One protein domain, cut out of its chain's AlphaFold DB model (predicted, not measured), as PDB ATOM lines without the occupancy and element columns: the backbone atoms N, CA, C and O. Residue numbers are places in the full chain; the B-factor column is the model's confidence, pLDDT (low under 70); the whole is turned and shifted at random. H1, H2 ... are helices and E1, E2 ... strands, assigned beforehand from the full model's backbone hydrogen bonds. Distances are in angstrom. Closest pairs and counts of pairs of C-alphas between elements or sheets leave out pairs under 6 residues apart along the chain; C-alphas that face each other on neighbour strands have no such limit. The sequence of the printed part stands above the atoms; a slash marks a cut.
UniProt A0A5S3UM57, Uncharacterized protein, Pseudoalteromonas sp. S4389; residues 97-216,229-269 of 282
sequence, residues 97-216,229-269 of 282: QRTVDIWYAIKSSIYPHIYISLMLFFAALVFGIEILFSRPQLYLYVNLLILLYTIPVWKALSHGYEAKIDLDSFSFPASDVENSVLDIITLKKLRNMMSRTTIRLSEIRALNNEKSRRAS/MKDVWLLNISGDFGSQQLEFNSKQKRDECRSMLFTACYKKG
ATOM      1  N   GLN A  97     -62.707  23.031  38.993       92.44
ATOM      2  CA  GLN A  97     -62.023  22.751  37.741       92.44
ATOM      3  C   GLN A  97     -60.818  21.851  38.016       92.44
ATOM      4  O   GLN A  97     -60.076  22.053  38.982       92.44
ATOM      5  N   ARG A  98     -60.626  20.832  37.172       94.12
ATOM      6  CA  ARG A  98     -59.580  19.825  37.366       94.12
ATOM      7  C   ARG A  98     -58.884  19.484  36.059       94.12
ATOM      8  O   ARG A  98     -59.530  19.188  35.060       94.12
ATOM      9  N   THR A  99     -57.557  19.436  36.106       93.94
ATOM     10  CA  THR A  99     -56.708  18.951  35.012       93.94
ATOM     11  C   THR A  99     -55.860  17.785  35.508       93.94
ATOM     12  O   THR A  99     -55.189  17.892  36.533       93.94
ATOM     13  N   VAL A 100     -55.862  16.659  34.791       93.19
ATOM     14  CA  VAL A 100     -55.109  15.453  35.178       93.19
ATOM     15  C   VAL A 100     -54.147  15.045  34.066       93.19
ATOM     16  O   VAL A 100     -54.545  14.899  32.908       93.19
ATOM     17  N   ASP A 101     -52.887  14.809  34.433       92.06
ATOM     18  CA  ASP A 101     -51.882  14.179  33.573       92.06
ATOM     19  C   ASP A 101     -51.652  12.730  34.023       92.06
ATOM     20  O   ASP A 101     -50.749  12.411  34.799       92.06
ATOM     21  N   ILE A 102     -52.526  11.839  33.547       93.12
ATOM     22  CA  ILE A 102     -52.526  10.417  33.923       93.12
ATOM     23  C   ILE A 102     -51.206   9.751  33.526       93.12
ATOM     24  O   ILE A 102     -50.669   8.937  34.273       93.12
ATOM     25  N   TRP A 103     -50.639  10.115  32.375       91.69
ATOM     26  CA  TRP A 103     -49.381   9.534  31.913       91.69
ATOM     27  C   TRP A 103     -48.206   9.937  32.795       91.69
ATOM     28  O   TRP A 103     -47.335   9.107  33.062       91.69
ATOM     29  N   TYR A 104     -48.181  11.183  33.264       90.19
ATOM     30  CA  TYR A 104     -47.205  11.607  34.257       90.19
ATOM     31  C   TYR A 104     -47.380  10.853  35.583       90.19
ATOM     32  O   TYR A 104     -46.390  10.378  36.144       90.19
ATOM     33  N   ALA A 105     -48.624  10.658  36.039       92.38
ATOM     34  CA  ALA A 105     -48.923   9.887  37.246       92.38
ATOM     35  C   ALA A 105     -48.451   8.425  37.136       92.38
ATOM     36  O   ALA A 105     -47.764   7.934  38.034       92.38
ATOM     37  N   ILE A 106     -48.738   7.754  36.014       92.94
ATOM     38  CA  ILE A 106     -48.288   6.383  35.722       92.94
ATOM     39  C   ILE A 106     -46.760   6.307  35.744       92.94
ATOM     40  O   ILE A 106     -46.192   5.478  36.449       92.94
ATOM     41  N   LYS A 107     -46.079   7.190  35.006       90.94
ATOM     42  CA  LYS A 107     -44.611   7.171  34.915       90.94
ATOM     43  C   LYS A 107     -43.952   7.406  36.266       90.94
ATOM     44  O   LYS A 107     -42.975   6.743  36.583       90.94
ATOM     45  N   SER A 108     -44.482   8.324  37.062       89.50
ATOM     46  CA  SER A 108     -43.871   8.708  38.337       89.50
ATOM     47  C   SER A 108     -44.130   7.704  39.463       89.50
ATOM     48  O   SER A 108     -43.330   7.620  40.388       89.50
ATOM     49  N   SER A 109     -45.217   6.929  39.389       92.69
ATOM     50  CA  SER A 109     -45.569   5.923  40.405       92.69
ATOM     51  C   SER A 109     -45.121   4.505  40.027       92.69
ATOM     52  O   SER A 109     -44.503   3.819  40.841       92.69
ATOM     53  N   ILE A 110     -45.389   4.069  38.792       93.12
ATOM     54  CA  ILE A 110     -45.204   2.676  38.357       93.12
ATOM     55  C   ILE A 110     -43.777   2.413  37.867       93.12
ATOM     56  O   ILE A 110     -43.228   1.351  38.145       93.12
ATOM     57  N   TYR A 111     -43.133   3.350  37.159       91.69
ATOM     58  CA  TYR A 111     -41.800   3.067  36.599       91.69
ATOM     59  C   TYR A 111     -40.739   2.854  37.687       91.69
ATOM     60  O   TYR A 111     -39.971   1.900  37.553       91.69
ATOM     61  N   PRO A 112     -40.687   3.659  38.771       90.06
ATOM     62  CA  PRO A 112     -39.787   3.378  39.882       90.06
ATOM     63  C   PRO A 112     -40.068   2.018  40.520       90.06
ATOM     64  O   PRO A 112     -39.125   1.304  40.835       90.06
ATOM     65  N   HIS A 113     -41.345   1.637  40.644       92.25
ATOM     66  CA  HIS A 113     -41.735   0.332  41.177       92.25
ATOM     67  C   HIS A 113     -41.144  -0.801  40.335       92.25
ATOM     68  O   HIS A 113     -40.373  -1.604  40.847       92.25
ATOM     69  N   ILE A 114     -41.421  -0.810  39.027       92.50
ATOM     70  CA  ILE A 114     -40.904  -1.830  38.106       92.50
ATOM     71  C   ILE A 114     -39.371  -1.860  38.131       92.50
ATOM     72  O   ILE A 114     -38.778  -2.934  38.185       92.50
ATOM     73  N   TYR A 115     -38.721  -0.693  38.112       91.56
ATOM     74  CA  TYR A 115     -37.263  -0.614  38.080       91.56
ATOM     75  C   TYR A 115     -36.620  -1.190  39.346       91.56
ATOM     76  O   TYR A 115     -35.701  -1.998  39.244       91.56
ATOM     77  N   ILE A 116     -37.120  -0.814  40.528       89.94
ATOM     78  CA  ILE A 116     -36.611  -1.317  41.810       89.94
ATOM     79  C   ILE A 116     -36.880  -2.821  41.930       89.94
ATOM     80  O   ILE A 116     -35.969  -3.570  42.283       89.94
ATOM     81  N   SER A 117     -38.085  -3.280  41.578       90.81
ATOM     82  CA  SER A 117     -38.439  -4.703  41.617       90.81
ATOM     83  C   SER A 117     -37.547  -5.545  40.702       90.81
ATOM     84  O   SER A 117     -37.073  -6.599  41.122       90.81
ATOM     85  N   LEU A 118     -37.249  -5.067  39.487       91.31
ATOM     86  CA  LEU A 118     -36.317  -5.738  38.575       91.31
ATOM     87  C   LEU A 118     -34.883  -5.732  39.114       91.31
ATOM     88  O   LEU A 118     -34.236  -6.776  39.112       91.31
ATOM     89  N   MET A 119     -34.384  -4.591  39.601       90.62
ATOM     90  CA  MET A 119     -33.028  -4.503  40.162       90.62
ATOM     91  C   MET A 119     -32.830  -5.479  41.320       90.62
ATOM     92  O   MET A 119     -31.823  -6.182  41.364       90.62
ATOM     93  N   LEU A 120     -33.797  -5.549  42.236       86.69
ATOM     94  CA  LEU A 120     -33.731  -6.437  43.393       86.69
ATOM     95  C   LEU A 120     -33.882  -7.906  43.000       86.69
ATOM     96  O   LEU A 120     -33.182  -8.750  43.553       86.69
ATOM     97  N   PHE A 121     -34.724  -8.210  42.009       86.81
ATOM     98  CA  PHE A 121     -34.820  -9.554  41.445       86.81
ATOM     99  C   PHE A 121     -33.470 -10.032  40.889       86.81
ATOM    100  O   PHE A 121     -32.993 -11.103  41.260       86.81
ATOM    101  N   PHE A 122     -32.809  -9.219  40.058       89.25
ATOM    102  CA  PHE A 122     -31.495  -9.568  39.511       89.25
ATOM    103  C   PHE A 122     -30.400  -9.610  40.582       89.25
ATOM    104  O   PHE A 122     -29.565 -10.511  40.554       89.25
ATOM    105  N   ALA A 123     -30.417  -8.700  41.559       86.81
ATOM    106  CA  ALA A 123     -29.474  -8.733  42.675       86.81
ATOM    107  C   ALA A 123     -29.606 -10.032  43.491       86.81
ATOM    108  O   ALA A 123     -28.601 -10.668  43.801       86.81
ATOM    109  N   ALA A 124     -30.836 -10.472  43.772       83.75
ATOM    110  CA  ALA A 124     -31.090 -11.730  44.471       83.75
ATOM    111  C   ALA A 124     -30.598 -12.957  43.682       83.75
ATOM    112  O   ALA A 124     -30.136 -13.925  44.288       83.75
ATOM    113  N   LEU A 125     -30.669 -12.920  42.343       84.81
ATOM    114  CA  LEU A 125     -30.127 -13.975  41.482       84.81
ATOM    115  C   LEU A 125     -28.592 -14.013  41.492       84.81
ATOM    116  O   LEU A 125     -28.025 -15.095  41.599       84.81
ATOM    117  N   VAL A 126     -27.934 -12.854  41.380       88.94
ATOM    118  CA  VAL A 126     -26.469 -12.758  41.235       88.94
ATOM    119  C   VAL A 126     -25.744 -13.028  42.546       88.94
ATOM    120  O   VAL A 126     -24.805 -13.814  42.576       88.94
ATOM    121  N   PHE A 127     -26.171 -12.389  43.632       85.38
ATOM    122  CA  PHE A 127     -25.459 -12.469  44.908       85.38
ATOM    123  C   PHE A 127     -25.819 -13.712  45.719       85.38
ATOM    124  O   PHE A 127     -25.333 -13.861  46.834       85.38
ATOM    125  N   GLY A 128     -26.671 -14.590  45.170       73.00
ATOM    126  CA  GLY A 128     -27.050 -15.843  45.812       73.00
ATOM    127  C   GLY A 128     -27.522 -15.614  47.240       73.00
ATOM    128  O   GLY A 128     -27.117 -16.349  48.127       73.00
ATOM    129  N   ILE A 129     -28.303 -14.552  47.460       71.88
ATOM    130  CA  ILE A 129     -28.614 -14.072  48.800       71.88
ATOM    131  C   ILE A 129     -29.414 -15.158  49.538       71.88
ATOM    132  O   ILE A 129     -30.629 -15.271  49.363       71.88
ATOM    133  N   GLU A 130     -28.727 -15.953  50.360       67.75
ATOM    134  CA  GLU A 130     -29.308 -16.921  51.295       67.75
ATOM    135  C   GLU A 130     -29.856 -16.176  52.519       67.75
ATOM    136  O   GLU A 130     -29.437 -16.364  53.657       67.75
ATOM    137  N   ILE A 131     -30.784 -15.246  52.278       65.69
ATOM    138  CA  ILE A 131     -31.600 -14.685  53.354       65.69
ATOM    139  C   ILE A 131     -32.488 -15.808  53.906       65.69
ATOM    140  O   ILE A 131     -32.839 -16.751  53.201       65.69
ATOM    141  N   LEU A 132     -32.926 -15.641  55.155       76.50
ATOM    142  CA  LEU A 132     -33.911 -16.451  55.887       76.50
ATOM    143  C   LEU A 132     -35.197 -16.830  55.103       76.50
ATOM    144  O   LEU A 132     -35.992 -17.637  55.576       76.50
ATOM    145  N   PHE A 133     -35.436 -16.231  53.935       78.44
ATOM    146  CA  PHE A 133     -36.622 -16.387  53.106       78.44
ATOM    147  C   PHE A 133     -36.260 -16.976  51.745       78.44
ATOM    148  O   PHE A 133     -35.260 -16.602  51.132       78.44
ATOM    149  N   SER A 134     -37.139 -17.824  51.211       86.50
ATOM    150  CA  SER A 134     -37.019 -18.268  49.821       86.50
ATOM    151  C   SER A 134     -37.036 -17.067  48.857       86.50
ATOM    152  O   SER A 134     -37.728 -16.071  49.083       86.50
ATOM    153  N   ARG A 135     -36.308 -17.165  47.738       83.56
ATOM    154  CA  ARG A 135     -36.263 -16.129  46.684       83.56
ATOM    155  C   ARG A 135     -37.642 -15.567  46.278       83.56
ATOM    156  O   ARG A 135     -37.763 -14.342  46.216       83.56
ATOM    157  N   PRO A 136     -38.693 -16.383  46.036       85.25
ATOM    158  CA  PRO A 136     -40.016 -15.845  45.709       85.25
ATOM    159  C   PRO A 136     -40.653 -15.056  46.862       85.25
ATOM    160  O   PRO A 136     -41.313 -14.049  46.611       85.25
ATOM    161  N   GLN A 137     -40.430 -15.455  48.119       87.81
ATOM    162  CA  GLN A 137     -40.925 -14.712  49.283       87.81
ATOM    163  C   GLN A 137     -40.223 -13.358  49.416       87.81
ATOM    164  O   GLN A 137     -40.894 -12.349  49.608       87.81
ATOM    165  N   LEU A 138     -38.895 -13.310  49.250       84.81
ATOM    166  CA  LEU A 138     -38.146 -12.051  49.271       84.81
ATOM    167  C   LEU A 138     -38.663 -11.081  48.198       84.81
ATOM    168  O   LEU A 138     -38.925  -9.916  48.496       84.81
ATOM    169  N   TYR A 139     -38.870 -11.573  46.973       86.44
ATOM    170  CA  TYR A 139     -39.446 -10.777  45.888       86.44
ATOM    171  C   TYR A 139     -40.841 -10.248  46.248       86.44
ATOM    172  O   TYR A 139     -41.116  -9.061  46.061       86.44
ATOM    173  N   LEU A 140     -41.712 -11.090  46.812       90.69
ATOM    174  CA  LEU A 140     -43.045 -10.679  47.252       90.69
ATOM    175  C   LEU A 140     -42.982  -9.583  48.329       90.69
ATOM    176  O   LEU A 140     -43.640  -8.555  48.181       90.69
ATOM    177  N   TYR A 141     -42.173  -9.764  49.377       90.25
ATOM    178  CA  TYR A 141     -42.049  -8.795  50.472       90.25
ATOM    179  C   TYR A 141     -41.508  -7.449  50.005       90.25
ATOM    180  O   TYR A 141     -42.012  -6.403  50.408       90.25
ATOM    181  N   VAL A 142     -40.522  -7.467  49.112       88.94
ATOM    182  CA  VAL A 142     -39.983  -6.258  48.489       88.94
ATOM    183  C   VAL A 142     -41.069  -5.521  47.706       88.94
ATOM    184  O   VAL A 142     -41.255  -4.324  47.907       88.94
ATOM    185  N   ASN A 143     -41.827  -6.214  46.851       93.06
ATOM    186  CA  ASN A 143     -42.900  -5.576  46.085       93.06
ATOM    187  C   ASN A 143     -43.999  -5.025  47.008       93.06
ATOM    188  O   ASN A 143     -44.472  -3.910  46.785       93.06
ATOM    189  N   LEU A 144     -44.355  -5.746  48.077       94.69
ATOM    190  CA  LEU A 144     -45.288  -5.266  49.102       94.69
ATOM    191  C   LEU A 144     -44.778  -3.995  49.798       94.69
ATOM    192  O   LEU A 144     -45.541  -3.045  49.960       94.69
ATOM    193  N   LEU A 145     -43.492  -3.935  50.151       91.00
ATOM    194  CA  LEU A 145     -42.881  -2.734  50.728       91.00
ATOM    195  C   LEU A 145     -42.903  -1.556  49.749       91.00
ATOM    196  O   LEU A 145     -43.240  -0.441  50.139       91.00
ATOM    197  N   ILE A 146     -42.603  -1.782  48.468       91.88
ATOM    198  CA  ILE A 146     -42.627  -0.712  47.463       91.88
ATOM    199  C   ILE A 146     -44.066  -0.230  47.213       91.88
ATOM    200  O   ILE A 146     -44.272   0.958  46.968       91.88
ATOM    201  N   LEU A 147     -45.082  -1.094  47.328       94.44
ATOM    202  CA  LEU A 147     -46.487  -0.674  47.234       94.44
ATOM    203  C   LEU A 147     -46.862   0.375  48.292       94.44
ATOM    204  O   LEU A 147     -47.661   1.264  47.981       94.44
ATOM    205  N   LEU A 148     -46.249   0.338  49.484       92.50
ATOM    206  CA  LEU A 148     -46.440   1.370  50.514       92.50
ATOM    207  C   LEU A 148     -46.033   2.765  50.024       92.50
ATOM    208  O   LEU A 148     -46.597   3.754  50.479       92.50
ATOM    209  N   TYR A 149     -45.104   2.849  49.069       91.62
ATOM    210  CA  TYR A 149     -44.713   4.090  48.402       91.62
ATOM    211  C   TYR A 149     -45.548   4.363  47.140       91.62
ATOM    212  O   TYR A 149     -46.050   5.470  46.940       91.62
ATOM    213  N   THR A 150     -45.742   3.357  46.283       94.94
ATOM    214  CA  THR A 150     -46.419   3.528  44.988       94.94
ATOM    215  C   THR A 150     -47.870   3.990  45.143       94.94
ATOM    216  O   THR A 150     -48.319   4.842  44.375       94.94
ATOM    217  N   ILE A 151     -48.604   3.472  46.136       95.56
ATOM    218  CA  ILE A 151     -50.027   3.790  46.326       95.56
ATOM    219  C   ILE A 151     -50.239   5.265  46.727       95.56
ATOM    220  O   ILE A 151     -51.039   5.932  46.063       95.56
ATOM    221  N   PRO A 152     -49.561   5.826  47.751       95.62
ATOM    222  CA  PRO A 152     -49.677   7.248  48.076       95.62
ATOM    223  C   PRO A 152     -49.268   8.174  46.930       95.62
ATOM    224  O   PRO A 152     -49.994   9.123  46.640       95.62
ATOM    225  N   VAL A 153     -48.170   7.873  46.225       94.75
ATOM    226  CA  VAL A 153     -47.745   8.660  45.053       94.75
ATOM    227  C   VAL A 153     -48.809   8.629  43.957       94.75
ATOM    228  O   VAL A 153     -49.161   9.669  43.400       94.75
ATOM    229  N   TRP A 154     -49.372   7.451  43.665       96.12
ATOM    230  CA  TRP A 154     -50.472   7.327  42.713       96.12
ATOM    231  C   TRP A 154     -51.679   8.158  43.142       96.12
ATOM    232  O   TRP A 154     -52.212   8.910  42.330       96.12
ATOM    233  N   LYS A 155     -52.101   8.078  44.409       95.62
ATOM    234  CA  LYS A 155     -53.225   8.874  44.931       95.62
ATOM    235  C   LYS A 155     -52.960  10.376  44.808       95.62
ATOM    236  O   LYS A 155     -53.826  11.103  44.326       95.62
ATOM    237  N   ALA A 156     -51.766  10.835  45.180       94.38
ATOM    238  CA  ALA A 156     -51.394  12.242  45.097       94.38
ATOM    239  C   ALA A 156     -51.401  12.757  43.648       94.38
ATOM    240  O   ALA A 156     -51.975  13.815  43.384       94.38
ATOM    241  N   LEU A 157     -50.822  12.004  42.707       93.25
ATOM    242  CA  LEU A 157     -50.677  12.412  41.304       93.25
ATOM    243  C   LEU A 157     -51.942  12.207  40.463       93.25
ATOM    244  O   LEU A 157     -52.269  13.062  39.641       93.25
ATOM    245  N   SER A 158     -52.671  11.105  40.654       94.38
ATOM    246  CA  SER A 158     -53.901  10.811  39.900       94.38
ATOM    247  C   SER A 158     -55.029  11.790  40.226       94.38
ATOM    248  O   SER A 158     -55.855  12.085  39.360       94.38
ATOM    249  N   HIS A 159     -55.026  12.376  41.431       93.81
ATOM    250  CA  HIS A 159     -55.921  13.484  41.771       93.81
ATOM    251  C   HIS A 159     -55.662  14.732  40.904       93.81
ATOM    252  O   HIS A 159     -56.574  15.507  40.644       93.81
ATOM    253  N   GLY A 160     -54.460  14.883  40.343       93.56
ATOM    254  CA  GLY A 160     -54.127  15.944  39.392       93.56
ATOM    255  C   GLY A 160     -54.100  17.341  40.013       93.56
ATOM    256  O   GLY A 160     -53.858  17.507  41.211       93.56
ATOM    257  N   TYR A 161     -54.319  18.346  39.175       95.50
ATOM    258  CA  TYR A 161     -54.348  19.760  39.531       95.50
ATOM    259  C   TYR A 161     -55.800  20.192  39.701       95.50
ATOM    260  O   TYR A 161     -56.591  20.041  38.771       95.50
ATOM    261  N   GLU A 162     -56.154  20.705  40.875       96.56
ATOM    262  CA  GLU A 162     -57.534  21.046  41.225       96.56
ATOM    263  C   GLU A 162     -57.607  22.498  41.690       96.56
ATOM    264  O   GLU A 162     -56.960  22.872  42.668       96.56
ATOM    265  N   ALA A 163     -58.399  23.307  40.991       96.50
ATOM    266  CA  ALA A 163     -58.735  24.662  41.392       96.50
ATOM    267  C   ALA A 163     -60.170  24.667  41.924       96.50
ATOM    268  O   ALA A 163     -61.126  24.510  41.162       96.50
ATOM    269  N   LYS A 164     -60.309  24.839  43.240       96.44
ATOM    270  CA  LYS A 164     -61.605  25.023  43.895       96.44
ATOM    271  C   LYS A 164     -61.831  26.512  44.026       96.44
ATOM    272  O   LYS A 164     -61.268  27.145  44.925       96.44
ATOM    273  N   ILE A 165     -62.606  27.059  43.092       94.31
ATOM    274  CA  ILE A 165     -62.823  28.498  43.009       94.31
ATOM    275  C   ILE A 165     -63.472  28.946  44.309       94.31
ATOM    276  O   ILE A 165     -62.872  29.742  45.003       94.31
ATOM    277  N   ASP A 166     -64.582  28.366  44.744       93.31
ATOM    278  CA  ASP A 166     -65.310  28.844  45.932       93.31
ATOM    279  C   ASP A 166     -64.431  28.959  47.184       93.31
ATOM    280  O   ASP A 166     -64.419  30.008  47.833       93.31
ATOM    281  N   LEU A 167     -63.589  27.952  47.423       94.62
ATOM    282  CA  LEU A 167     -62.683  27.867  48.573       94.62
ATOM    283  C   LEU A 167     -61.379  28.670  48.432       94.62
ATOM    284  O   LEU A 167     -60.543  28.603  49.327       94.62
ATOM    285  N   ASP A 168     -61.181  29.395  47.326       95.56
ATOM    286  CA  ASP A 168     -59.939  30.126  47.030       95.56
ATOM    287  C   ASP A 168     -58.696  29.226  47.138       95.56
ATOM    288  O   ASP A 168     -57.677  29.617  47.694       95.56
ATOM    289  N   SER A 169     -58.779  27.986  46.642       96.81
ATOM    290  CA  SER A 169     -57.714  26.998  46.838       96.81
ATOM    291  C   SER A 169     -57.300  26.322  45.537       96.81
ATOM    292  O   SER A 169     -58.135  25.897  44.738       96.81
ATOM    293  N   PHE A 170     -55.992  26.189  45.347       97.25
ATOM    294  CA  PHE A 170     -55.384  25.408  44.284       97.25
ATOM    295  C   PHE A 170     -54.531  24.299  44.888       97.25
ATOM    296  O   PHE A 170     -53.536  24.567  45.558       97.25
ATOM    297  N   SER A 171     -54.931  23.052  44.650       96.81
ATOM    298  CA  SER A 171     -54.247  21.863  45.147       96.81
ATOM    299  C   SER A 171     -53.502  21.161  44.017       96.81
ATOM    300  O   SER A 171     -54.074  20.865  42.963       96.81
ATOM    301  N   PHE A 172     -52.240  20.822  44.260       95.69
ATOM    302  CA  PHE A 172     -51.377  20.138  43.305       95.69
ATOM    303  C   PHE A 172     -50.429  19.154  44.013       95.69
ATOM    304  O   PHE A 172     -50.194  19.276  45.217       95.69
ATOM    305  N   PRO A 173     -49.904  18.139  43.305       93.50
ATOM    306  CA  PRO A 173     -48.882  17.250  43.857       93.50
ATOM    307  C   PRO A 173     -47.629  18.050  44.217       93.50
ATOM    308  O   PRO A 173     -47.190  18.865  43.407       93.50
ATOM    309  N   ALA A 174     -47.055  17.841  45.402       91.06
ATOM    310  CA  ALA A 174     -45.886  18.618  45.803       91.06
ATOM    311  C   ALA A 174     -44.681  18.289  44.900       91.06
ATOM    312  O   ALA A 174     -44.341  17.118  44.702       91.06
ATOM    313  N   SER A 175     -44.032  19.320  44.357       83.69
ATOM    314  CA  SER A 175     -42.784  19.210  43.601       83.69
ATOM    315  C   SER A 175     -41.693  20.017  44.303       83.69
ATOM    316  O   SER A 175     -41.851  21.205  44.559       83.69
ATOM    317  N   ASP A 176     -40.575  19.371  44.637       73.50
ATOM    318  CA  ASP A 176     -39.401  20.085  45.146       73.50
ATOM    319  C   ASP A 176     -38.570  20.623  43.982       73.50
ATOM    320  O   ASP A 176     -38.220  19.883  43.054       73.50
ATOM    321  N   VAL A 177     -38.220  21.905  44.066       62.03
ATOM    322  CA  VAL A 177     -37.287  22.571  43.144       62.03
ATOM    323  C   VAL A 177     -35.841  22.462  43.655       62.03
ATOM    324  O   VAL A 177     -34.897  22.473  42.866       62.03
ATOM    325  N   GLU A 178     -35.652  22.286  44.964       71.25
ATOM    326  CA  GLU A 178     -34.338  22.282  45.608       71.25
ATOM    327  C   GLU A 178     -33.804  20.860  45.826       71.25
ATOM    328  O   GLU A 178     -34.538  19.948  46.202       71.25
ATOM    329  N   ASN A 179     -32.501  20.671  45.604       73.75
ATOM    330  CA  ASN A 179     -31.800  19.438  45.955       73.75
ATOM    331  C   ASN A 179     -30.707  19.768  46.979       73.75
ATOM    332  O   ASN A 179     -29.575  20.070  46.605       73.75
ATOM    333  N   SER A 180     -31.040  19.715  48.270       87.19
ATOM    334  CA  SER A 180     -30.034  19.690  49.337       87.19
ATOM    335  C   SER A 180     -29.520  18.261  49.554       87.19
ATOM    336  O   SER A 180     -30.254  17.291  49.372       87.19
ATOM    337  N   VAL A 181     -28.267  18.103  49.993       87.62
ATOM    338  CA  VAL A 181     -27.722  16.787  50.388       87.62
ATOM    339  C   VAL A 181     -28.560  16.171  51.513       87.62
ATOM    340  O   VAL A 181     -28.860  14.978  51.484       87.62
ATOM    341  N   LEU A 182     -29.013  16.998  52.460       89.12
ATOM    342  CA  LEU A 182     -29.921  16.563  53.523       89.12
ATOM    343  C   LEU A 182     -31.264  16.076  52.962       89.12
ATOM    344  O   LEU A 182     -31.824  15.110  53.473       89.12
ATOM    345  N   ASP A 183     -31.753  16.676  51.877       87.31
ATOM    346  CA  ASP A 183     -33.010  16.277  51.233       87.31
ATOM    347  C   ASP A 183     -32.889  14.916  50.528       87.31
ATOM    348  O   ASP A 183     -33.860  14.156  50.481       87.31
ATOM    349  N   ILE A 184     -31.693  14.575  50.031       86.06
ATOM    350  CA  ILE A 184     -31.392  13.248  49.474       86.06
ATOM    351  C   ILE A 184     -31.391  12.201  50.590       86.06
ATOM    352  O   ILE A 184     -32.061  11.180  50.462       86.06
ATOM    353  N   ILE A 185     -30.682  12.463  51.693       88.00
ATOM    354  CA  ILE A 185     -30.579  11.522  52.822       88.00
ATOM    355  C   ILE A 185     -31.949  11.295  53.468       88.00
ATOM    356  O   ILE A 185     -32.325  10.164  53.759       88.00
ATOM    357  N   THR A 186     -32.725  12.362  53.655       88.38
ATOM    358  CA  THR A 186     -34.073  12.285  54.240       88.38
ATOM    359  C   THR A 186     -35.132  11.781  53.262       88.38
ATOM    360  O   THR A 186     -36.297  11.657  53.640       88.38
ATOM    361  N   LEU A 187     -34.757  11.504  52.004       88.38
ATOM    362  CA  LEU A 187     -35.671  11.119  50.929       88.38
ATOM    363  C   LEU A 187     -36.853  12.095  50.796       88.38
ATOM    364  O   LEU A 187     -37.957  11.701  50.405       88.38
ATOM    365  N   LYS A 188     -36.633  13.379  51.110       89.62
ATOM    366  CA  LYS A 188     -37.679  14.410  51.154       89.62
ATOM    367  C   LYS A 188     -38.444  14.476  49.842       89.62
ATOM    368  O   LYS A 188     -39.666  14.507  49.868       89.62
ATOM    369  N   LYS A 189     -37.745  14.360  48.712       88.00
ATOM    370  CA  LYS A 189     -38.361  14.319  47.382       88.00
ATOM    371  C   LYS A 189     -39.371  13.178  47.229       88.00
ATOM    372  O   LYS A 189     -40.473  13.404  46.738       88.00
ATOM    373  N   LEU A 190     -39.024  11.962  47.667       86.88
ATOM    374  CA  LEU A 190     -39.941  10.814  47.626       86.88
ATOM    375  C   LEU A 190     -41.138  11.046  48.550       86.88
ATOM    376  O   LEU A 190     -42.274  10.782  48.167       86.88
ATOM    377  N   ARG A 191     -40.899  11.595  49.747       90.25
ATOM    378  CA  ARG A 191     -41.971  11.944  50.685       90.25
ATOM    379  C   ARG A 191     -42.910  13.003  50.119       90.25
ATOM    380  O   ARG A 191     -44.124  12.859  50.223       90.25
ATOM    381  N   ASN A 192     -42.363  14.024  49.477       91.31
ATOM    382  CA  ASN A 192     -43.133  15.118  48.914       91.31
ATOM    383  C   ASN A 192     -43.989  14.639  47.735       91.31
ATOM    384  O   ASN A 192     -45.161  14.997  47.676       91.31
ATOM    385  N   MET A 193     -43.499  13.707  46.908       90.31
ATOM    386  CA  MET A 193     -44.311  13.061  45.861       90.31
ATOM    387  C   MET A 193     -45.547  12.312  46.394       90.31
ATOM    388  O   MET A 193     -46.505  12.118  45.647       90.31
ATOM    389  N   MET A 194     -45.546  11.883  47.662       94.00
ATOM    390  CA  MET A 194     -46.710  11.263  48.319       94.00
ATOM    391  C   MET A 194     -47.717  12.290  48.851       94.00
ATOM    392  O   MET A 194     -48.818  11.923  49.259       94.00
ATOM    393  N   SER A 195     -47.341  13.565  48.877       94.94
ATOM    394  CA  SER A 195     -48.109  14.648  49.476       94.94
ATOM    395  C   SER A 195     -48.652  15.610  48.423       94.94
ATOM    396  O   SER A 195     -48.223  15.644  47.266       94.94
ATOM    397  N   ARG A 196     -49.632  16.408  48.836       94.94
ATOM    398  CA  ARG A 196     -50.196  17.479  48.022       94.94
ATOM    399  C   ARG A 196     -49.988  18.802  48.732       94.94
ATOM    400  O   ARG A 196     -50.202  18.895  49.938       94.94
ATOM    401  N   THR A 197     -49.640  19.815  47.958       95.12
ATOM    402  CA  THR A 197     -49.555  21.196  48.418       95.12
ATOM    403  C   THR A 197     -50.824  21.918  47.999       95.12
ATOM    404  O   THR A 197     -51.383  21.652  46.933       95.12
ATOM    405  N   THR A 198     -51.307  22.813  48.856       96.44
ATOM    406  CA  THR A 198     -52.446  23.678  48.546       96.44
ATOM    407  C   THR A 198     -52.035  25.121  48.784       96.44
ATOM    408  O   THR A 198     -51.499  25.433  49.842       96.44
ATOM    409  N   ILE A 199     -52.275  25.975  47.796       96.44
ATOM    410  CA  ILE A 199     -52.021  27.421  47.852       96.44
ATOM    411  C   ILE A 199     -53.322  28.175  47.602       96.44
ATOM    412  O   ILE A 199     -54.271  27.601  47.057       96.44
ATOM    413  N   ARG A 200     -53.375  29.458  47.964       97.00
ATOM    414  CA  ARG A 200     -54.552  30.280  47.671       97.00
ATOM    415  C   ARG A 200     -54.517  30.811  46.243       97.00
ATOM    416  O   ARG A 200     -53.460  31.222  45.770       97.00
ATOM    417  N   LEU A 201     -55.657  30.831  45.549       96.19
ATOM    418  CA  LEU A 201     -55.723  31.392  44.186       96.19
ATOM    419  C   LEU A 201     -55.454  32.907  44.207       96.19
ATOM    420  O   LEU A 201     -54.846  33.448  43.283       96.19
ATOM    421  N   SER A 202     -55.850  33.584  45.285       94.81
ATOM    422  CA  SER A 202     -55.550  34.994  45.551       94.81
ATOM    423  C   SER A 202     -54.053  35.312  45.707       94.81
ATOM    424  O   SER A 202     -53.637  36.428  45.406       94.81
ATOM    425  N   GLU A 203     -53.225  34.345  46.110       95.81
ATOM    426  CA  GLU A 203     -51.778  34.539  46.291       95.81
ATOM    427  C   GLU A 203     -50.984  34.387  44.986       95.81
ATOM    428  O   GLU A 203     -49.819  34.784  44.922       95.81
ATOM    429  N   ILE A 204     -51.585  33.815  43.937       95.69
ATOM    430  CA  ILE A 204     -50.924  33.600  42.647       95.69
ATOM    431  C   ILE A 204     -50.771  34.942  41.926       95.69
ATOM    432  O   ILE A 204     -51.746  35.628  41.645       95.69
ATOM    433  N   ARG A 205     -49.545  35.328  41.573       94.38
ATOM    434  CA  ARG A 205     -49.247  36.616  40.923       94.38
ATOM    435  C   ARG A 205     -48.897  36.479  39.451       94.38
ATOM    436  O   ARG A 205     -49.226  37.376  38.674       94.38
ATOM    437  N   ALA A 206     -48.233  35.393  39.066       93.50
ATOM    438  CA  ALA A 206     -47.845  35.147  37.684       93.50
ATOM    439  C   ALA A 206     -47.894  33.657  37.326       93.50
ATOM    440  O   ALA A 206     -47.650  32.781  38.157       93.50
ATOM    441  N   LEU A 207     -48.196  33.403  36.052       93.44
ATOM    442  CA  LEU A 207     -48.194  32.086  35.423       93.44
ATOM    443  C   LEU A 207     -47.311  32.160  34.180       93.44
ATOM    444  O   LEU A 207     -47.678  32.805  33.199       93.44
ATOM    445  N   ASN A 208     -46.163  31.490  34.214       92.25
ATOM    446  CA  ASN A 208     -45.195  31.513  33.126       92.25
ATOM    447  C   ASN A 208     -45.032  30.114  32.537       92.25
ATOM    448  O   ASN A 208     -44.660  29.167  33.230       92.25
ATOM    449  N   ASN A 209     -45.286  29.994  31.236       91.62
ATOM    450  CA  ASN A 209     -44.951  28.780  30.507       91.62
ATOM    451  C   ASN A 209     -43.443  28.748  30.282       91.62
ATOM    452  O   ASN A 209     -42.890  29.661  29.675       91.62
ATOM    453  N   GLU A 210     -42.806  27.665  30.701       87.31
ATOM    454  CA  GLU A 210     -41.409  27.399  30.405       87.31
ATOM    455  C   GLU A 210     -41.307  26.144  29.532       87.31
ATOM    456  O   GLU A 210     -42.086  25.185  29.641       87.31
ATOM    457  N   LYS A 211     -40.363  26.179  28.594       82.88
ATOM    458  CA  LYS A 211     -39.985  25.024  27.790       82.88
ATOM    459  C   LYS A 211     -38.557  24.672  28.159       82.88
ATOM    460  O   LYS A 211     -37.631  25.382  27.785       82.88
ATOM    461  N   SER A 212     -38.391  23.562  28.866       80.81
ATOM    462  CA  SER A 212     -37.069  23.008  29.129       80.81
ATOM    463  C   SER A 212     -36.803  21.840  28.188       80.81
ATOM    464  O   SER A 212     -37.718  21.171  27.705       80.81
ATOM    465  N   ARG A 213     -35.528  21.590  27.911       75.94
ATOM    466  CA  ARG A 213     -35.072  20.428  27.155       75.94
ATOM    467  C   ARG A 213     -34.229  19.576  28.089       75.94
ATOM    468  O   ARG A 213     -33.166  20.009  28.520       75.94
ATOM    469  N   ARG A 214     -34.681  18.358  28.393       74.25
ATOM    470  CA  ARG A 214     -33.840  17.368  29.084       74.25
ATOM    471  C   ARG A 214     -33.202  16.457  28.048       74.25
ATOM    472  O   ARG A 214     -33.877  15.989  27.132       74.25
ATOM    473  N   ALA A 215     -31.908  16.179  28.196       63.03
ATOM    474  CA  ALA A 215     -31.248  15.156  27.394       63.03
ATOM    475  C   ALA A 215     -32.002  13.826  27.566       63.03
ATOM    476  O   ALA A 215     -32.199  13.352  28.688       63.03
ATOM    477  N   SER A 216     -32.474  13.240  26.465       60.62
ATOM    478  CA  SER A 216     -33.047  11.900  26.504       60.62
ATOM    479  C   SER A 216     -31.921  10.924  26.814       60.62
ATOM    480  O   SER A 216     -30.913  10.890  26.111       60.62
ATOM    481  N   MET A 229     -32.818  15.567  22.471       73.31
ATOM    482  CA  MET A 229     -33.418  16.331  23.557       73.31
ATOM    483  C   MET A 229     -34.914  16.034  23.616       73.31
ATOM    484  O   MET A 229     -35.605  16.091  22.601       73.31
ATOM    485  N   LYS A 230     -35.412  15.689  24.802       80.62
ATOM    486  CA  LYS A 230     -36.839  15.552  25.060       80.62
ATOM    487  C   LYS A 230     -37.359  16.878  25.600       80.62
ATOM    488  O   LYS A 230     -36.846  17.389  26.598       80.62
ATOM    489  N   ASP A 231     -38.390  17.400  24.950       84.44
ATOM    490  CA  ASP A 231     -39.110  18.569  25.438       84.44
ATOM    491  C   ASP A 231     -39.821  18.229  26.757       84.44
ATOM    492  O   ASP A 231     -40.528  17.221  26.865       84.44
ATOM    493  N   VAL A 232     -39.606  19.075  27.761       86.75
ATOM    494  CA  VAL A 232     -40.283  19.051  29.057       86.75
ATOM    495  C   VAL A 232     -41.109  20.326  29.161       86.75
ATOM    496  O   VAL A 232     -40.598  21.437  28.993       86.75
ATOM    497  N   TRP A 233     -42.403  20.153  29.405       92.25
ATOM    498  CA  TRP A 233     -43.362  21.247  29.452       92.25
ATOM    499  C   TRP A 233     -43.571  21.646  30.904       92.25
ATOM    500  O   TRP A 233     -44.042  20.838  31.702       92.25
ATOM    501  N   LEU A 234     -43.191  22.876  31.239       92.62
ATOM    502  CA  LEU A 234     -43.173  23.369  32.609       92.62
ATOM    503  C   LEU A 234     -44.129  24.561  32.737       92.62
ATOM    504  O   LEU A 234     -44.211  25.401  31.835       92.62
ATOM    505  N   LEU A 235     -44.869  24.621  33.840       93.94
ATOM    506  CA  LEU A 235     -45.650  25.789  34.244       93.94
ATOM    507  C   LEU A 235     -45.087  26.301  35.564       93.94
ATOM    508  O   LEU A 235     -45.203  25.632  36.590       93.94
ATOM    509  N   ASN A 236     -44.497  27.489  35.530       93.75
ATOM    510  CA  ASN A 236     -44.033  28.170  36.726       93.75
ATOM    511  C   ASN A 236     -45.167  29.032  37.271       93.75
ATOM    512  O   ASN A 236     -45.700  29.895  36.568       93.75
ATOM    513  N   ILE A 237     -45.510  28.798  38.529       94.06
ATOM    514  CA  ILE A 237     -46.489  29.566  39.284       94.06
ATOM    515  C   ILE A 237     -45.710  30.335  40.342       94.06
ATOM    516  O   ILE A 237     -44.972  29.729  41.118       94.06
ATOM    517  N   SER A 238     -45.847  31.656  40.372       94.06
ATOM    518  CA  SER A 238     -45.225  32.480  41.408       94.06
ATOM    519  C   SER A 238     -46.234  33.391  42.083       94.06
ATOM    520  O   SER A 238     -47.215  33.825  41.474       94.06
ATOM    521  N   GLY A 239     -45.994  33.665  43.358       94.38
ATOM    522  CA  GLY A 239     -46.924  34.358  44.230       94.38
ATOM    523  C   GLY A 239     -46.292  34.729  45.563       94.38
ATOM    524  O   GLY A 239     -45.069  34.752  45.697       94.38
ATOM    525  N   ASP A 240     -47.136  34.998  46.552       94.19
ATOM    526  CA  ASP A 240     -46.682  35.281  47.922       94.19
ATOM    527  C   ASP A 240     -46.111  34.045  48.637       94.19
ATOM    528  O   ASP A 240     -45.278  34.171  49.529       94.19
ATOM    529  N   PHE A 241     -46.456  32.846  48.164       92.25
ATOM    530  CA  PHE A 241     -45.892  31.565  48.611       92.25
ATOM    531  C   PHE A 241     -44.522  31.232  47.977       92.25
ATOM    532  O   PHE A 241     -44.026  30.115  48.132       92.25
ATOM    533  N   GLY A 242     -43.918  32.159  47.227       92.31
ATOM    534  CA  GLY A 242     -42.687  31.924  46.469       92.31
ATOM    535  C   GLY A 242     -42.962  31.462  45.038       92.31
ATOM    536  O   GLY A 242     -43.855  31.986  44.368       92.31
ATOM    537  N   SER A 243     -42.171  30.515  44.532       90.38
ATOM    538  CA  SER A 243     -42.337  29.947  43.192       90.38
ATOM    539  C   SER A 243     -42.408  28.426  43.232       90.38
ATOM    540  O   SER A 243     -41.747  27.766  44.027       90.38
ATOM    541  N   GLN A 244     -43.247  27.870  42.365       93.12
ATOM    542  CA  GLN A 244     -43.442  26.438  42.202       93.12
ATOM    543  C   GLN A 244     -43.435  26.096  40.718       93.12
ATOM    544  O   GLN A 244     -43.994  26.828  39.899       93.12
ATOM    545  N   GLN A 245     -42.801  24.980  40.373       93.12
ATOM    546  CA  GLN A 245     -42.700  24.505  38.998       93.12
ATOM    547  C   GLN A 245     -43.475  23.199  38.843       93.12
ATOM    548  O   GLN A 245     -43.182  22.196  39.498       93.12
ATOM    549  N   LEU A 246     -44.464  23.217  37.952       93.38
ATOM    550  CA  LEU A 246     -45.293  22.062  37.627       93.38
ATOM    551  C   LEU A 246     -44.815  21.438  36.315       93.38
ATOM    552  O   LEU A 246     -44.715  22.126  35.297       93.38
ATOM    553  N   GLU A 247     -44.533  20.136  36.330       92.06
ATOM    554  CA  GLU A 247     -44.084  19.380  35.158       92.06
ATOM    555  C   GLU A 247     -45.254  18.640  34.495       92.06
ATOM    556  O   GLU A 247     -46.084  18.020  35.163       92.06
ATOM    557  N   PHE A 248     -45.305  18.690  33.162       92.38
ATOM    558  CA  PHE A 248     -46.323  18.027  32.348       92.38
ATOM    559  C   PHE A 248     -45.680  17.160  31.269       92.38
ATOM    560  O   PHE A 248     -44.661  17.507  30.661       92.38
ATOM    561  N   ASN A 249     -46.321  16.033  30.966       90.19
ATOM    562  CA  ASN A 249     -45.893  15.118  29.915       90.19
ATOM    563  C   ASN A 249     -46.243  15.642  28.508       90.19
ATOM    564  O   ASN A 249     -45.625  15.207  27.536       90.19
ATOM    565  N   SER A 250     -47.193  16.577  28.374       91.44
ATOM    566  CA  SER A 250     -47.555  17.198  27.092       91.44
ATOM    567  C   SER A 250     -47.829  18.702  27.201       91.44
ATOM    568  O   SER A 250     -48.296  19.198  28.228       91.44
ATOM    569  N   LYS A 251     -47.586  19.423  26.094       91.50
ATOM    570  CA  LYS A 251     -47.902  20.853  25.954       91.50
ATOM    571  C   LYS A 251     -49.385  21.125  26.216       91.50
ATOM    572  O   LYS A 251     -49.717  22.037  26.962       91.50
ATOM    573  N   GLN A 252     -50.254  20.284  25.654       93.75
ATOM    574  CA  GLN A 252     -51.702  20.403  25.799       93.75
ATOM    575  C   GLN A 252     -52.134  20.390  27.272       93.75
ATOM    576  O   GLN A 252     -52.881  21.267  27.685       93.75
ATOM    577  N   LYS A 253     -51.631  19.452  28.088       94.19
ATOM    578  CA  LYS A 253     -52.009  19.364  29.510       94.19
ATOM    579  C   LYS A 253     -51.510  20.540  30.339       94.19
ATOM    580  O   LYS A 253     -52.227  21.007  31.222       94.19
ATOM    581  N   ARG A 254     -50.321  21.054  30.023       94.69
ATOM    582  CA  ARG A 254     -49.819  22.297  30.618       94.69
ATOM    583  C   ARG A 254     -50.745  23.471  30.296       94.69
ATOM    584  O   ARG A 254     -51.108  24.221  31.196       94.69
ATOM    585  N   ASP A 255     -51.121  23.627  29.029       93.88
ATOM    586  CA  ASP A 255     -51.930  24.760  28.571       93.88
ATOM    587  C   ASP A 255     -53.387  24.668  29.079       93.88
ATOM    588  O   ASP A 255     -53.961  25.693  29.453       93.88
ATOM    589  N   GLU A 256     -53.948  23.458  29.209       93.94
ATOM    590  CA  GLU A 256     -55.215  23.196  29.919       93.94
ATOM    591  C   GLU A 256     -55.131  23.664  31.385       93.94
ATOM    592  O   GLU A 256     -55.960  24.460  31.830       93.94
ATOM    593  N   CYS A 257     -54.086  23.250  32.116       95.62
ATOM    594  CA  CYS A 257     -53.889  23.631  33.519       95.62
ATOM    595  C   CYS A 257     -53.677  25.146  33.688       95.62
ATOM    596  O   CYS A 257     -54.261  25.764  34.579       95.62
ATOM    597  N   ARG A 258     -52.897  25.774  32.798       95.19
ATOM    598  CA  ARG A 258     -52.709  27.232  32.780       95.19
ATOM    599  C   ARG A 258     -54.032  27.963  32.557       95.19
ATOM    600  O   ARG A 258     -54.305  28.926  33.266       95.19
ATOM    601  N   SER A 259     -54.836  27.529  31.588       93.81
ATOM    602  CA  SER A 259     -56.116  28.170  31.253       93.81
ATOM    603  C   SER A 259     -57.126  28.045  32.396       93.81
ATOM    604  O   SER A 259     -57.807  29.015  32.737       93.81
ATOM    605  N   MET A 260     -57.163  26.873  33.034       95.25
ATOM    606  CA  MET A 260     -57.928  26.615  34.254       95.25
ATOM    607  C   MET A 260     -57.522  27.577  35.379       95.25
ATOM    608  O   MET A 260     -58.361  28.292  35.920       95.25
ATOM    609  N   LEU A 261     -56.226  27.649  35.699       95.19
ATOM    610  CA  LEU A 261     -55.704  28.535  36.743       95.19
ATOM    611  C   LEU A 261     -55.966  30.010  36.449       95.19
ATOM    612  O   LEU A 261     -56.365  30.750  37.345       95.19
ATOM    613  N   PHE A 262     -55.765  30.434  35.201       93.94
ATOM    614  CA  PHE A 262     -56.032  31.801  34.775       93.94
ATOM    615  C   PHE A 262     -57.502  32.173  35.002       93.94
ATOM    616  O   PHE A 262     -57.792  33.196  35.621       93.94
ATOM    617  N   THR A 263     -58.423  31.305  34.576       92.25
ATOM    618  CA  THR A 263     -59.868  31.498  34.758       92.25
ATOM    619  C   THR A 263     -60.242  31.533  36.239       92.25
ATOM    620  O   THR A 263     -60.987  32.416  36.662       92.25
ATOM    621  N   ALA A 264     -59.693  30.618  37.041       94.31
ATOM    622  CA  ALA A 264     -59.943  30.548  38.477       94.31
ATOM    623  C   ALA A 264     -59.447  31.804  39.219       94.31
ATOM    624  O   ALA A 264     -60.184  32.373  40.025       94.31
ATOM    625  N   CYS A 265     -58.240  32.287  38.904       93.94
ATOM    626  CA  CYS A 265     -57.695  33.524  39.475       93.94
ATOM    627  C   CYS A 265     -58.533  34.743  39.068       93.94
ATOM    628  O   CYS A 265     -58.878  35.568  39.915       93.94
ATOM    629  N   TYR A 266     -58.920  34.828  37.790       91.19
ATOM    630  CA  TYR A 266     -59.736  35.926  37.276       91.19
ATOM    631  C   TYR A 266     -61.111  35.984  37.953       91.19
ATOM    632  O   TYR A 266     -61.536  37.055  38.386       91.19
ATOM    633  N   LYS A 267     -61.776  34.833  38.122       91.25
ATOM    634  CA  LYS A 267     -63.059  34.727  38.841       91.25
ATOM    635  C   LYS A 267     -62.956  35.157  40.306       91.25
ATOM    636  O   LYS A 267     -63.931  35.657  40.855       91.25
ATOM    637  N   LYS A 268     -61.779  35.033  40.924       91.06
ATOM    638  CA  LYS A 268     -61.498  35.552  42.272       91.06
ATOM    639  C   LYS A 268     -61.119  37.030  42.323       91.06
ATOM    640  O   LYS A 268     -60.786  37.534  43.391       91.06
ATOM    641  N   GLY A 269     -61.167  37.736  41.196       87.81
ATOM    642  CA  GLY A 269     -60.779  39.144  41.107       87.81
ATOM    643  C   GLY A 269     -59.265  39.363  41.098       87.81
ATOM    644  O   GLY A 269     -58.811  40.508  41.134       87.81
TER     645      GLY A 269
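This is residues 97 to 216 and 229 to 269 of the 282 residues of an uncharacterized protein of Pseudoalteromonas sp. S4389 (UniProt A0A5S3UM57). A head of two small antiparallel sheets, E1 to E4 and E5 to E7, shares one helix, H5, which packs on one face of each; a long helical hairpin, H1 and H2, reaches away from this head and makes much of the longest axis. Two short helices, H3 and H4, lie in the stretch between E3 and E4, with H4 against H2. The printed part has 161 residues with five named helices and seven named strands, in the order E1 H1 H2 E2 E3 H3 H4 E4 E5 E6 E7 H5; the sheet orders are E1 E2 E3 E4 and E5 E6 E7. The class is mixed, helices and strands, and the whole is loose and elongated, with a radius of gyration of the C-alphas of 19.0 A and spans of 65 by 36 by 30 A.

E1 is residues 97 to 99, from C-alpha 97 at (-62.023, 22.751, 37.741). H1, residues 102 to 126, is 35.6 A long, and H2, residues 135 to 158, is 32.9 A long with a kink of 33 degrees near residue 149. E2 is residues 161 to 164, E3 169 to 173, H3 181 to 185, H4 188 to 193 and E4 196 to 200. E5, residues 204 to 215, is 31.0 A long, E6, residues 229 to 239, 30.6 A, and E7, residues 242 to 248, 20.1 A. H5, residues 251 to 267, is 24.3 A long and ends at C-alpha 267, (-63.059, 34.727, 38.841).

In the first sheet N 99 and O 161 of E1 and E2 are 2.9 A apart, N 171 and O 162 of the hairpin E2 and E3 2.8 A, and N 170 and O 199 of E3 and E4 2.8 A. In the second, twisted, N 208 and O 236 of E5 and E6 are 2.9 A apart, and N 244 and O 237 of the hairpin E6 and E7 2.8 A. H5 runs along the strands of both sheets, at a height of 8.7 A over the first and 9.5 A over the second; the closest C-alphas of H5 and E1 are those of Cys 257 and Thr 99, 5.7 A apart, and of H5 and E6 those of Lys 251 and Trp 233, 5.7 A. The helical hairpin H1 and H2 touch at a shallow tilt of 15 degrees, opposite ways, closest at the C-alphas of Ala 105 and Leu 157, 5.1 A. H2 only grazes the first sheet, with residues 153 to 158. H2 and H4 only just touch, with 3 pairs of C-alphas within 8 A, the closest those of Val 153 and Met 193, 5.6 A. H3 is close to H4 but not clearly touching it, with the C-alphas of Asp 183 and Lys 189 6.9 A apart. Every O i to N i+4 pair is within hydrogen-bond range in H3, H4 and H5; H1 has 19 of 21 and H2 18 of 20.

The two C-alphas farthest apart are those of Glu 130 and Gly 269, 65.1 A. Residues 217 to 228 are not printed, and C-alphas 216 and 229 across this cut are 5.3 A apart. Of the links that are printed whole, none is long. The mean pLDDT of the printed part is 89.8; residues 130 to 131, 177 and 215 to 216 are under 70.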